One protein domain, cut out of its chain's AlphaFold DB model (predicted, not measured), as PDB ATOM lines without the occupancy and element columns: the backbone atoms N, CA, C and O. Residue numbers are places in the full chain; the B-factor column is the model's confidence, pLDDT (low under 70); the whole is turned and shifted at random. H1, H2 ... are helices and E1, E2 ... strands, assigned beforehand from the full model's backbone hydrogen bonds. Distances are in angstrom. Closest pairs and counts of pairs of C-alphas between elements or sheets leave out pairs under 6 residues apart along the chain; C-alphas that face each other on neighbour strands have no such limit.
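Overview. This is residues 31 to 134 of the 135 residues of an uncharacterized protein of Rhizobium radiobacter (UniProt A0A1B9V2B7). A strongly twisted sheet of four strands forms the core, with H1 packed over one face and H2 and H3 over the other, in three layers; the tip of the E1-E2 hairpin, residues 45 to 50, sticks out. The 104 printed residues include three named helices and four strands, in chain order E1 E2 E3 H1 E4 H2 H3, a mixed class. The mixed sheet runs E3 E2 E1 E4. The whole is compact, with a radius of gyration of the C-alphas of 14.3 A and spans of 45 by 32 by 27 A.

Arrangement. E1, residues 34 to 42, E2, residues 54 to 61, and E3, residues 64 to 71, form a meander, each strand the antiparallel neighbour of the one before. N 38 and O 58 are 2.9 A apart, and N 57 and O 69 2.8 A, within hydrogen-bond range. E4, residues 90 to 93, is parallel to E1, with N 37 and O 92 2.9 A apart. H1, residues 74 to 86, runs along the strands over E2 at a height of 7.8 A over the sheet; the closest C-alphas of H1 and E2, Met 74 and Tyr 55, are 7.0 A apart. E3, H1 and E4 make a split strand-helix-strand unit, two strands of one sheet joined through a helix, with E2 and E1 between them in the sheet and a right-handed crossover. H2, residues 102 to 117, and H3, residues 122 to 132, are on the same face. They only just touch, with 3 pairs of C-alphas within 8 A, the closest Leu 116 and Pro 122 at 7.3 A. In the three helices every O i to N i+4 pair is within hydrogen-bond range.

Along the chain. E1 begins at C-alpha 34 (301.119, 197.368, 119.512) and spans 25.9 A; E2 spans 22.8 A, E3 21.1 A and E4 10.1 A. H1 spans 18.2 A, H2 22.4 A and H3 15.5 A, ending at C-alpha 132 (310.940, 216.149, 121.290).

Size, cuts and confidence. The C-alphas farthest apart, Pro 31 and Gly 48, are 47.6 A apart. The printed part has no cut, and the link from E1 to E2 is long. In the printed part, pLDDT is under 70 in 24 residues, among them 45 to 50 and 95 to 108.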
ATOM      1  N   PRO A  31     305.846 189.335 119.162       63.91
ATOM      2  CA  PRO A  31     305.833 190.470 120.067       63.91
ATOM      3  C   PRO A  31     304.378 190.882 120.330       63.91
ATOM      4  O   PRO A  31     303.534 190.724 119.437       63.91
ATOM      5  N   PRO A  32     304.064 191.359 121.546       73.06
ATOM      6  CA  PRO A  32     302.715 191.788 121.880       73.06
ATOM      7  C   PRO A  32     302.209 192.789 120.830       73.06
ATOM      8  O   PRO A  32     302.973 193.653 120.386       73.06
ATOM      9  N   PRO A  33     300.944 192.677 120.390       83.19
ATOM     10  CA  PRO A  33     300.392 193.602 119.412       83.19
ATOM     11  C   PRO A  33     300.428 195.034 119.961       83.19
ATOM     12  O   PRO A  33     299.949 195.307 121.066       83.19
ATOM     13  N   LYS A  34     301.009 195.946 119.175       87.50
ATOM     14  CA  LYS A  34     301.119 197.368 119.512       87.50
ATOM     15  C   LYS A  34     299.827 198.097 119.181       87.50
ATOM     16  O   LYS A  34     299.271 197.919 118.099       87.50
ATOM     17  N   VAL A  35     299.385 198.958 120.089       89.62
ATOM     18  CA  VAL A  35     298.235 199.847 119.887       89.62
ATOM     19  C   VAL A  35     298.612 201.276 120.243       89.62
ATOM     20  O   VAL A  35     299.313 201.526 121.225       89.62
ATOM     21  N   PHE A  36     298.138 202.219 119.433       88.69
ATOM     22  CA  PHE A  36     298.468 203.634 119.545       88.69
ATOM     23  C   PHE A  36     297.204 204.431 119.816       88.69
ATOM     24  O   PHE A  36     296.217 204.295 119.089       88.69
ATOM     25  N   PHE A  37     297.251 205.279 120.841       88.38
ATOM     26  CA  PHE A  37     296.131 206.132 121.209       88.38
ATOM     27  C   PHE A  37     296.536 207.589 121.367       88.38
ATOM     28  O   PHE A  37     297.624 207.889 121.852       88.38
ATOM     29  N   SER A  38     295.607 208.483 121.050       85.12
ATOM     30  CA  SER A  38     295.594 209.857 121.558       85.12
ATOM     31  C   SER A  38     294.456 209.990 122.562       85.12
ATOM     32  O   SER A  38     293.372 209.449 122.337       85.12
ATOM     33  N   VAL A  39     294.691 210.701 123.662       82.50
ATOM     34  CA  VAL A  39     293.676 210.943 124.693       82.50
ATOM     35  C   VAL A  39     293.560 212.439 124.886       82.50
ATOM     36  O   VAL A  39     294.531 213.081 125.263       82.50
ATOM     37  N   PHE A  40     292.372 212.989 124.684       77.44
ATOM     38  CA  PHE A  40     292.145 214.411 124.905       77.44
ATOM     39  C   PHE A  40     290.837 214.663 125.634       77.44
ATOM     40  O   PHE A  40     289.868 213.913 125.492       77.44
ATOM     41  N   THR A  41     290.836 215.740 126.410       79.44
ATOM     42  CA  THR A  41     289.664 216.256 127.111       79.44
ATOM     43  C   THR A  41     288.855 217.153 126.165       79.44
ATOM     44  O   THR A  41     289.430 217.888 125.365       79.44
ATOM     45  N   TYR A  42     287.529 217.109 126.226       73.50
ATOM     46  CA  TYR A  42     286.617 218.007 125.524       73.50
ATOM     47  C   TYR A  42     285.356 218.225 126.366       73.50
ATOM     48  O   TYR A  42     284.976 217.361 127.150       73.50
ATOM     49  N   LYS A  43     284.683 219.363 126.180       75.25
ATOM     50  CA  LYS A  43     283.378 219.625 126.797       75.25
ATOM     51  C   LYS A  43     282.281 219.387 125.763       75.25
ATOM     52  O   LYS A  43     282.225 220.142 124.786       75.25
ATOM     53  N   PRO A  44     281.449 218.342 125.902       71.31
ATOM     54  CA  PRO A  44     280.292 218.192 125.039       71.31
ATOM     55  C   PRO A  44     279.332 219.367 125.259       71.31
ATOM     56  O   PRO A  44     279.166 219.854 126.379       71.31
ATOM     57  N   ILE A  45     278.715 219.827 124.172       67.56
ATOM     58  CA  ILE A  45     277.660 220.837 124.216       67.56
ATOM     59  C   ILE A  45     276.343 220.102 124.018       67.56
ATOM     60  O   ILE A  45     276.143 219.478 122.977       67.56
ATOM     61  N   ASP A  46     275.457 220.198 125.003       68.12
ATOM     62  CA  ASP A  46     274.106 219.652 124.921       68.12
ATOM     63  C   ASP A  46     273.087 220.772 125.144       68.12
ATOM     64  O   ASP A  46     273.113 221.453 126.169       68.12
ATOM     65  N   HIS A  47     272.230 221.024 124.151       59.47
ATOM     66  CA  HIS A  47     271.208 222.082 124.186       59.47
ATOM     67  C   HIS A  47     271.711 223.460 124.680       59.47
ATOM     68  O   HIS A  47     271.034 224.159 125.432       59.47
ATOM     69  N   GLY A  48     272.921 223.858 124.272       63.28
ATOM     70  CA  GLY A  48     273.533 225.134 124.669       63.28
ATOM     71  C   GLY A  48     274.110 225.158 126.091       63.28
ATOM     72  O   GLY A  48     274.640 226.184 126.510       63.28
ATOM     73  N   LYS A  49     274.054 224.041 126.825       53.56
ATOM     74  CA  LYS A  49     274.749 223.859 128.102       53.56
ATOM     75  C   LYS A  49     276.092 223.182 127.864       53.56
ATOM     76  O   LYS A  49     276.187 222.148 127.204       53.56
ATOM     77  N   VAL A  50     277.131 223.789 128.423       65.88
ATOM     78  CA  VAL A  50     278.465 223.197 128.502       65.88
ATOM     79  C   VAL A  50     278.423 222.141 129.604       65.88
ATOM     80  O   VAL A  50     278.140 222.475 130.754       65.88
ATOM     81  N   LEU A  51     278.652 220.881 129.243       70.19
ATOM     82  CA  LEU A  51     278.734 219.780 130.202       70.19
ATOM     83  C   LEU A  51     280.127 219.709 130.848       70.19
ATOM     84  O   LEU A  51     281.060 220.403 130.428       70.19
ATOM     85  N   ASP A  52     280.245 218.856 131.867       75.69
ATOM     86  CA  ASP A  52     281.521 218.496 132.491       75.69
ATOM     87  C   ASP A  52     282.536 217.980 131.458       75.69
ATOM     88  O   ASP A  52     282.198 217.663 130.317       75.69
ATOM     89  N   ASP A  53     283.800 217.885 131.861       76.94
ATOM     90  CA  ASP A  53     284.880 217.411 131.000       76.94
ATOM     91  C   ASP A  53     284.730 215.921 130.641       76.94
ATOM     92  O   ASP A  53     284.589 215.049 131.500       76.94
ATOM     93  N   TRP A  54     284.817 215.614 129.347       83.69
ATOM     94  CA  TRP A  54     284.865 214.258 128.806       83.69
ATOM     95  C   TRP A  54     286.215 213.981 128.164       83.69
ATOM     96  O   TRP A  54     286.831 214.848 127.563       83.69
ATOM     97  N   TYR A  55     286.664 212.738 128.237       84.50
ATOM     98  CA  TYR A  55     287.890 212.257 127.626       84.50
ATOM     99  C   TYR A  55     287.550 211.369 126.438       84.50
ATOM    100  O   TYR A  55     286.877 210.350 126.596       84.50
ATOM    101  N   ARG A  56     288.053 211.715 125.255       86.25
ATOM    102  CA  ARG A  56     287.955 210.881 124.056       86.25
ATOM    103  C   ARG A  56     289.277 210.162 123.831       86.25
ATOM    104  O   ARG A  56     290.337 210.783 123.752       86.25
ATOM    105  N   ILE A  57     289.197 208.842 123.718       88.44
ATOM    106  CA  ILE A  57     290.307 207.960 123.374       88.44
ATOM    107  C   ILE A  57     290.195 207.664 121.879       88.44
ATOM    108  O   ILE A  57     289.279 206.959 121.452       88.44
ATOM    109  N   MET A  58     291.114 208.200 121.084       87.44
ATOM    110  CA  MET A  58     291.221 207.913 119.652       87.44
ATOM    111  C   MET A  58     292.246 206.810 119.433       87.44
ATOM    112  O   MET A  58     293.371 206.934 119.912       87.44
ATOM    113  N   ARG A  59     291.873 205.753 118.710       89.50
ATOM    114  CA  ARG A  59     292.776 204.677 118.287       89.50
ATOM    115  C   ARG A  59     293.260 204.926 116.870       89.50
ATOM    116  O   ARG A  59     292.470 205.323 116.016       89.50
ATOM    117  N   HIS A  60     294.537 204.641 116.636       84.19
ATOM    118  CA  HIS A  60     295.198 204.853 115.351       84.19
ATOM    119  C   HIS A  60     295.669 203.531 114.754       84.19
ATOM    120  O   HIS A  60     296.424 202.793 115.388       84.19
ATOM    121  N   GLU A  61     295.239 203.242 113.529       83.12
ATOM    122  CA  GLU A  61     295.566 202.017 112.792       83.12
ATOM    123  C   GLU A  61     295.740 202.318 111.307       83.12
ATOM    124  O   GLU A  61     294.850 202.921 110.721       83.12
ATOM    125  N   ASN A  62     296.830 201.849 110.684       69.88
ATOM    126  CA  ASN A  62     296.985 201.761 109.220       69.88
ATOM    127  C   ASN A  62     296.398 202.964 108.447       69.88
ATOM    128  O   ASN A  62     295.540 202.799 107.579       69.88
ATOM    129  N   SER A  63     296.832 204.175 108.817       70.75
ATOM    130  CA  SER A  63     296.411 205.455 108.215       70.75
ATOM    131  C   SER A  63     294.976 205.912 108.515       70.75
ATOM    132  O   SER A  63     294.442 206.781 107.829       70.75
ATOM    133  N   LYS A  64     294.338 205.366 109.552       75.19
ATOM    134  CA  LYS A  64     293.018 205.778 110.041       75.19
ATOM    135  C   LYS A  64     293.050 206.053 111.539       75.19
ATOM    136  O   LYS A  64     293.791 205.419 112.288       75.19
ATOM    137  N   ALA A  65     292.183 206.964 111.966       79.88
ATOM    138  CA  ALA A  65     291.898 207.233 113.366       79.88
ATOM    139  C   ALA A  65     290.396 207.059 113.619       79.88
ATOM    140  O   ALA A  65     289.576 207.519 112.825       79.88
ATOM    141  N   PHE A  66     290.026 206.401 114.715       85.19
ATOM    142  CA  PHE A  66     288.626 206.229 115.106       85.19
ATOM    143  C   PHE A  66     288.448 206.340 116.618       85.19
ATOM    144  O   PHE A  66     289.383 206.132 117.394       85.19
ATOM    145  N   VAL A  67     287.228 206.675 117.038       88.00
ATOM    146  CA  VAL A  67     286.875 206.738 118.458       88.00
ATOM    147  C   VAL A  67     286.891 205.319 119.022       88.00
ATOM    148  O   VAL A  67     286.097 204.476 118.613       88.00
ATOM    149  N   HIS A  68     287.795 205.056 119.965       91.31
ATOM    150  CA  HIS A  68     287.804 203.814 120.742       91.31
ATOM    151  C   HIS A  68     286.784 203.888 121.870       91.31
ATOM    152  O   HIS A  68     285.985 202.973 122.056       91.31
ATOM    153  N   ARG A  69     286.817 204.986 122.637       89.19
ATOM    154  CA  ARG A  69     285.901 205.204 123.757       89.19
ATOM    155  C   ARG A  69     285.822 206.667 124.164       89.19
ATOM    156  O   ARG A  69     286.779 207.414 123.981       89.19
ATOM    157  N   GLU A  70     284.711 207.030 124.789       89.44
ATOM    158  CA  GLU A  70     284.529 208.311 125.470       89.44
ATOM    159  C   GLU A  70     284.186 208.057 126.934       89.44
ATOM    160  O   GLU A  70     283.382 207.176 127.241       89.44
ATOM    161  N   LEU A  71     284.853 208.769 127.839       86.75
ATOM    162  CA  LEU A  71     284.789 208.534 129.277       86.75
ATOM    163  C   LEU A  71     284.770 209.870 130.014       86.75
ATOM    164  O   LEU A  71     285.585 210.737 129.740       86.75
ATOM    165  N   ASN A  72     283.906 210.025 131.006       82.81
ATOM    166  CA  ASN A  72     283.740 211.271 131.768       82.81
ATOM    167  C   ASN A  72     284.756 211.454 132.918       82.81
ATOM    168  O   ASN A  72     284.552 212.267 133.813       82.81
ATOM    169  N   SER A  73     285.829 210.657 132.963       80.75
ATOM    170  CA  SER A  73     286.858 210.772 134.000       80.75
ATOM    171  C   SER A  73     288.187 210.169 133.557       80.75
ATOM    172  O   SER A  73     288.241 209.069 133.002       80.75
ATOM    173  N   MET A  74     289.286 210.835 133.918       79.62
ATOM    174  CA  MET A  74     290.646 210.331 133.712       79.62
ATOM    175  C   MET A  74     290.901 209.006 134.448       79.62
ATOM    176  O   MET A  74     291.724 208.199 134.015       79.62
ATOM    177  N   MET A  75     290.196 208.743 135.555       85.56
ATOM    178  CA  MET A  75     290.293 207.457 136.253       85.56
ATOM    179  C   MET A  75     289.833 206.306 135.349       85.56
ATOM    180  O   MET A  75     290.532 205.300 135.234       85.56
ATOM    181  N   LEU A  76     288.709 206.482 134.649       85.56
ATOM    182  CA  LEU A  76     288.179 205.484 133.721       85.56
ATOM    183  C   LEU A  76     289.109 205.286 132.519       85.56
ATOM    184  O   LEU A  76     289.327 204.153 132.098       85.56
ATOM    185  N   VAL A  77     289.724 206.360 132.011       85.50
ATOM    186  CA  VAL A  77     290.737 206.276 130.944       85.50
ATOM    187  C   VAL A  77     291.922 205.410 131.381       85.50
ATOM    188  O   VAL A  77     292.351 204.519 130.647       85.50
ATOM    189  N   LYS A  78     292.441 205.629 132.597       84.44
ATOM    190  CA  LYS A  78     293.542 204.823 133.148       84.44
ATOM    191  C   LYS A  78     293.153 203.353 133.292       84.44
ATOM    192  O   LYS A  78     293.968 202.487 132.978       84.44
ATOM    193  N   MET A  79     291.927 203.066 133.736       88.00
ATOM    194  CA  MET A  79     291.416 201.696 133.839       88.00
ATOM    195  C   MET A  79     291.299 201.021 132.469       88.00
ATOM    196  O   MET A  79     291.701 199.868 132.331       88.00
ATOM    197  N   GLU A  80     290.819 201.736 131.450       90.00
ATOM    198  CA  GLU A  80     290.726 201.228 130.077       90.00
ATOM    199  C   GLU A  80     292.117 200.883 129.516       90.00
ATOM    200  O   GLU A  80     292.335 199.781 129.012       90.00
ATOM    201  N   ILE A  81     293.095 201.780 129.683       87.94
ATOM    202  CA  ILE A  81     294.484 201.543 129.262       87.94
ATOM    203  C   ILE A  81     295.095 200.359 130.018       87.94
ATOM    204  O   ILE A  81     295.772 199.525 129.413       87.94
ATOM    205  N   LYS A  82     294.859 200.260 131.333       88.31
ATOM    206  CA  LYS A  82     295.334 199.134 132.146       88.31
ATOM    207  C   LYS A  82     294.743 197.816 131.651       88.31
ATOM    208  O   LYS A  82     295.495 196.876 131.439       88.31
ATOM    209  N   LYS A  83     293.435 197.769 131.383       89.69
ATOM    210  CA  LYS A  83     292.758 196.579 130.850       89.69
ATOM    211  C   LYS A  83     293.381 196.102 129.535       89.69
ATOM    212  O   LYS A  83     293.555 194.902 129.348       89.69
ATOM    213  N   LEU A  84     293.740 197.021 128.638       88.19
ATOM    214  CA  LEU A  84     294.425 196.680 127.387       88.19
ATOM    215  C   LEU A  84     295.825 196.099 127.642       88.19
ATOM    216  O   LEU A  84     296.186 195.087 127.049       88.19
ATOM    217  N   ARG A  85     296.594 196.684 128.565       88.88
ATOM    218  CA  ARG A  85     297.914 196.152 128.947       88.88
ATOM    219  C   ARG A  85     297.812 194.766 129.583       88.88
ATOM    220  O   ARG A  85     298.547 193.866 129.188       88.88
ATOM    221  N   ASP A  86     296.862 194.576 130.496       86.44
ATOM    222  CA  ASP A  86     296.594 193.289 131.153       86.44
ATOM    223  C   ASP A  86     296.136 192.222 130.135       86.44
ATOM    224  O   ASP A  86     296.417 191.036 130.296       86.44
ATOM    225  N   GLY A  87     295.491 192.649 129.041       86.38
ATOM    226  CA  GLY A  87     295.137 191.815 127.889       86.38
ATOM    227  C   GLY A  87     296.305 191.454 126.961       86.38
ATOM    228  O   GLY A  87     296.087 190.758 125.972       86.38
ATOM    229  N   GLY A  88     297.528 191.909 127.256       86.25
ATOM    230  CA  GLY A  88     298.741 191.579 126.502       86.25
ATOM    231  C   GLY A  88     299.086 192.538 125.359       86.25
ATOM    232  O   GLY A  88     299.908 192.185 124.517       86.25
ATOM    233  N   PHE A  89     298.483 193.729 125.309       87.69
ATOM    234  CA  PHE A  89     298.810 194.752 124.311       87.69
ATOM    235  C   PHE A  89     299.937 195.679 124.785       87.69
ATOM    236  O   PHE A  89     299.970 196.107 125.942       87.69
ATOM    237  N   GLU A  90     300.815 196.078 123.863       88.50
ATOM    238  CA  GLU A  90     301.773 197.161 124.099       88.50
ATOM    239  C   GLU A  90     301.097 198.501 123.767       88.50
ATOM    240  O   GLU A  90     300.828 198.815 122.607       88.50
ATOM    241  N   VAL A  91     300.752 199.273 124.803       88.19
ATOM    242  CA  VAL A  91     299.963 200.505 124.655       88.19
ATOM    243  C   VAL A  91     300.856 201.741 124.604       88.19
ATOM    244  O   VAL A  91     301.472 202.103 125.612       88.19
ATOM    245  N   HIS A  92     300.830 202.445 123.473       86.25
ATOM    246  CA  HIS A  92     301.539 203.702 123.243       86.25
ATOM    247  C   HIS A  92     300.573 204.887 123.248       86.25
ATOM    248  O   HIS A  92     299.577 204.900 122.526       86.25
ATOM    249  N   LEU A  93     300.883 205.907 124.051       83.31
ATOM    250  CA  LEU A  93     300.149 207.171 124.060       83.31
ATOM    251  C   LEU A  93     300.913 208.203 123.235       83.31
ATOM    252  O   LEU A  93     302.056 208.530 123.557       83.31
ATOM    253  N   ILE A  94     300.284 208.689 122.172       79.25
ATOM    254  CA  ILE A  94     300.764 209.798 121.354       79.25
ATOM    255  C   ILE A  94     300.459 211.082 122.117       79.25
ATOM    256  O   ILE A  94     299.325 211.316 122.546       79.25
ATOM    257  N   ASN A  95     301.513 211.864 122.345       66.56
ATOM    258  CA  ASN A  95     301.499 212.989 123.266       66.56
ATOM    259  C   ASN A  95     300.360 213.954 122.918       66.56
ATOM    260  O   ASN A  95     300.285 214.460 121.804       66.56
ATOM    261  N   THR A  96     299.466 214.163 123.875       59.91
ATOM    262  CA  THR A  96     298.305 215.044 123.758       59.91
ATOM    263  C   THR A  96     298.300 215.923 125.014       59.91
ATOM    264  O   THR A  96     298.379 215.381 126.122       59.91
ATOM    265  N   PRO A  97     298.320 217.264 124.891       55.78
ATOM    266  CA  PRO A  97     298.261 218.163 126.040       55.78
ATOM    267  C   PRO A  97     297.058 217.844 126.940       55.78
ATOM    268  O   PRO A  97     295.975 217.531 126.450       55.78
ATOM    269  N   LYS A  98     297.244 217.928 128.267       53.22
ATOM    270  CA  LYS A  98     296.196 217.616 129.265       53.22
ATOM    271  C   LYS A  98     294.945 218.490 129.116       53.22
ATOM    272  O   LYS A  98     293.842 218.027 129.403       53.22
ATOM    273  N   GLU A  99     295.137 219.725 128.667       51.72
ATOM    274  CA  GLU A  99     294.092 220.704 128.396       51.72
ATOM    275  C   GLU A  99     294.351 221.306 127.019       51.72
ATOM    276  O   GLU A  99     295.461 221.746 126.715       51.72
ATOM    277  N   MET A 100     293.332 221.283 126.167       57.91
ATOM    278  CA  MET A 100     293.383 221.856 124.831       57.91
ATOM    279  C   MET A 100     292.089 222.609 124.587       57.91
ATOM    280  O   MET A 100     291.004 222.102 124.873       57.91
ATOM    281  N   THR A 101     292.194 223.808 124.026       61.16
ATOM    282  CA  THR A 101     291.033 224.454 123.419       61.16
ATOM    283  C   THR A 101     290.587 223.642 122.196       61.16
ATOM    284  O   THR A 101     291.345 222.834 121.647       61.16
ATOM    285  N   VAL A 102     289.343 223.851 121.756       62.06
ATOM    286  CA  VAL A 102     288.781 223.172 120.574       62.06
ATOM    287  C   VAL A 102     289.672 223.361 119.337       62.06
ATOM    288  O   VAL A 102     289.924 222.398 118.616       62.06
ATOM    289  N   GLU A 103     290.220 224.562 119.145       65.12
ATOM    290  CA  GLU A 103     291.096 224.901 118.016       65.12
ATOM    291  C   GLU A 103     292.427 224.147 118.057       65.12
ATOM    292  O   GLU A 103     292.845 223.565 117.057       65.12
ATOM    293  N   THR A 104     293.088 224.086 119.219       66.06
ATOM    294  CA  THR A 104     294.356 223.351 119.340       66.06
ATOM    295  C   THR A 104     294.142 221.852 119.114       66.06
ATOM    296  O   THR A 104     295.015 221.179 118.566       66.06
ATOM    297  N   ARG A 105     292.974 221.315 119.508       62.75
ATOM    298  CA  ARG A 105     292.600 219.904 119.305       62.75
ATOM    299  C   ARG A 105     292.499 219.571 117.827       62.75
ATOM    300  O   ARG A 105     293.047 218.564 117.386       62.75
ATOM    301  N   GLU A 106     291.785 220.400 117.082       63.06
ATOM    302  CA  GLU A 106     291.592 220.195 115.649       63.06
ATOM    303  C   GLU A 106     292.896 220.380 114.883       63.06
ATOM    304  O   GLU A 106     293.190 219.562 114.017       63.06
ATOM    305  N   ALA A 107     293.732 221.344 115.278       68.38
ATOM    306  CA  ALA A 107     295.055 221.535 114.695       68.38
ATOM    307  C   ALA A 107     295.977 220.320 114.904       68.38
ATOM    308  O   ALA A 107     296.554 219.827 113.940       68.38
ATOM    309  N   GLN A 108     296.078 219.775 116.124       68.19
ATOM    310  CA  GLN A 108     296.919 218.593 116.373       68.19
ATOM    311  C   GLN A 108     296.363 217.324 115.730       68.19
ATOM    312  O   GLN A 108     297.125 216.477 115.264       68.19
ATOM    313  N   HIS A 109     295.037 217.167 115.701       70.19
ATOM    314  CA  HIS A 109     294.427 216.049 114.995       70.19
ATOM    315  C   HIS A 109     294.687 216.146 113.488       70.19
ATOM    316  O   HIS A 109     295.053 215.145 112.877       70.19
ATOM    317  N   ALA A 110     294.557 217.341 112.908       73.31
ATOM    318  CA  ALA A 110     294.870 217.595 111.509       73.31
ATOM    319  C   ALA A 110     296.350 217.321 111.207       73.31
ATOM    320  O   ALA A 110     296.630 216.575 110.277       73.31
ATOM    321  N   GLU A 111     297.274 217.811 112.037       78.75
ATOM    322  CA  GLU A 111     298.716 217.557 111.900       78.75
ATOM    323  C   GLU A 111     299.031 216.052 111.965       78.75
ATOM    324  O   GLU A 111     299.821 215.528 111.179       78.75
ATOM    325  N   PHE A 112     298.384 215.322 112.877       77.00
ATOM    326  CA  PHE A 112     298.544 213.874 112.983       77.00
ATOM    327  C   PHE A 112     298.025 213.146 111.735       77.00
ATOM    328  O   PHE A 112     298.698 212.261 111.201       77.00
ATOM    329  N   MET A 113     296.840 213.520 111.249       77.44
ATOM    330  CA  MET A 113     296.251 212.930 110.045       77.44
ATOM    331  C   MET A 113     297.066 213.261 108.791       77.44
ATOM    332  O   MET A 113     297.237 212.393 107.938       77.44
ATOM    333  N   GLU A 114     297.616 214.469 108.698       84.12
ATOM    334  CA  GLU A 114     298.516 214.878 107.623       84.12
ATOM    335  C   GLU A 114     299.783 214.012 107.611       84.12
ATOM    336  O   GLU A 114     300.159 213.477 106.571       84.12
ATOM    337  N   GLN A 115     300.398 213.775 108.772       82.62
ATOM    338  CA  GLN A 115     301.566 212.897 108.882       82.62
ATOM    339  C   GLN A 115     301.259 211.454 108.458       82.62
ATOM    340  O   GLN A 115     302.066 210.828 107.769       82.62
ATOM    341  N   LEU A 116     300.078 210.933 108.809       81.25
ATOM    342  CA  LEU A 116     299.629 209.625 108.325       81.25
ATOM    343  C   LEU A 116     299.424 209.601 106.801       81.25
ATOM    344  O   LEU A 116     299.754 208.605 106.157       81.25
ATOM    345  N   GLN A 117     298.891 210.679 106.215       81.75
ATOM    346  CA  GLN A 117     298.710 210.813 104.763       81.75
ATOM    347  C   GLN A 117     300.043 210.935 104.016       81.75
ATOM    348  O   GLN A 117     300.171 210.423 102.907       81.75
ATOM    349  N   GLN A 118     301.056 211.533 104.645       85.62
ATOM    350  CA  GLN A 118     302.435 211.575 104.151       85.62
ATOM    351  C   GLN A 118     303.151 210.211 104.240       85.62
ATOM    352  O   GLN A 118     304.321 210.103 103.874       85.62
ATOM    353  N   GLY A 119     302.468 209.161 104.712       83.25
ATOM    354  CA  GLY A 119     302.992 207.798 104.779       83.25
ATOM    355  C   GLY A 119     303.739 207.468 106.069       83.25
ATOM    356  O   GLY A 119     304.306 206.379 106.165       83.25
ATOM    357  N   LYS A 120     303.735 208.357 107.075       84.25
ATOM    358  CA  LYS A 120     304.295 208.023 108.389       84.25
ATOM    359  C   LYS A 120     303.429 206.985 109.090       84.25
ATOM    360  O   LYS A 120     302.201 207.009 109.004       84.25
ATOM    361  N   THR A 121     304.064 206.100 109.851       84.31
ATOM    362  CA  THR A 121     303.333 205.184 110.728       84.31
ATOM    363  C   THR A 121     303.029 205.856 112.073       84.31
ATOM    364  O   THR A 121     303.781 206.731 112.511       84.31
ATOM    365  N   PRO A 122     301.983 205.425 112.808       82.06
ATOM    366  CA  PRO A 122     301.756 205.881 114.183       82.06
ATOM    367  C   PRO A 122     302.978 205.712 115.099       82.06
ATOM    368  O   PRO A 122     303.163 206.488 116.035       82.06
ATOM    369  N   TRP A 123     303.831 204.720 114.820       80.81
ATOM    370  CA  TRP A 123     305.084 204.486 115.534       80.81
ATOM    371  C   TRP A 123     306.128 205.575 115.269       80.81
ATOM    372  O   TRP A 123     306.762 206.041 116.216       80.81
ATOM    373  N   ASP A 124     306.282 206.015 114.019       82.81
ATOM    374  CA  ASP A 124     307.214 207.091 113.657       82.81
ATOM    375  C   ASP A 124     306.796 208.405 114.317       82.81
ATOM    376  O   ASP A 124     307.598 209.054 114.989       82.81
ATOM    377  N   ILE A 125     305.502 208.730 114.227       81.81
ATOM    378  CA  ILE A 125     304.920 209.929 114.841       81.81
ATOM    379  C   ILE A 125     305.102 209.891 116.366       81.81
ATOM    380  O   ILE A 125     305.495 210.884 116.986       81.81
ATOM    381  N   TRP A 126     304.872 208.731 116.988       81.62
ATOM    382  CA  TRP A 126     305.095 208.544 118.420       81.62
ATOM    383  C   TRP A 126     306.569 208.720 118.815       81.62
ATOM    384  O   TRP A 126     306.857 209.404 119.799       81.62
ATOM    385  N   ASN A 127     307.508 208.150 118.053       80.19
ATOM    386  CA  ASN A 127     308.944 208.284 118.314       80.19
ATOM    387  C   ASN A 127     309.429 209.731 118.177       80.19
ATOM    388  O   ASN A 127     310.221 210.189 119.004       80.19
ATOM    389  N   GLU A 128     308.944 210.466 117.176       82.31
ATOM    390  CA  GLU A 128     309.254 211.887 116.999       82.31
ATOM    391  C   GLU A 128     308.731 212.720 118.175       82.31
ATOM    392  O   GLU A 128     309.479 213.507 118.763       82.31
ATOM    393  N   ALA A 129     307.469 212.510 118.566       75.19
ATOM    394  CA  ALA A 129     306.856 213.207 119.696       75.19
ATOM    395  C   ALA A 129     307.584 212.906 121.014       75.19
ATOM    396  O   ALA A 129     307.858 213.816 121.800       75.19
ATOM    397  N   ARG A 130     307.952 211.639 121.238       72.50
ATOM    398  CA  ARG A 130     308.735 211.214 122.403       72.50
ATOM    399  C   ARG A 130     310.116 211.868 122.422       72.50
ATOM    400  O   ARG A 130     310.528 212.353 123.470       72.50
ATOM    401  N   SER A 131     310.808 211.905 121.284       75.69
ATOM    402  CA  SER A 131     312.156 212.484 121.176       75.69
ATOM    403  C   SER A 131     312.165 213.994 121.427       75.69
ATOM    404  O   SER A 131     313.107 214.509 122.025       75.69
ATOM    405  N   LYS A 132     311.111 214.711 121.011       70.88
ATOM    406  CA  LYS A 132     310.940 216.149 121.290       70.88
ATOM    407  C   LYS A 132     310.711 216.438 122.777       70.88
ATOM    408  O   LYS A 132     311.207 217.440 123.265       70.88
ATOM    409  N   ALA A 133     309.996 215.569 123.495       63.94
ATOM    410  CA  ALA A 133     309.678 215.758 124.915       63.94
ATOM    411  C   ALA A 133     310.849 215.473 125.881       63.94
ATOM    412  O   ALA A 133     310.710 215.694 127.080       63.94
ATOM    413  N   GLN A 134     311.970 214.938 125.384       57.38
ATOM    414  CA  GLN A 134     313.162 214.601 126.177       57.38
ATOM    415  C   GLN A 134     314.319 215.606 126.022       57.38
ATOM    416  O   GLN A 134     315.362 215.409 126.645       57.38
TER     417      GLN A 134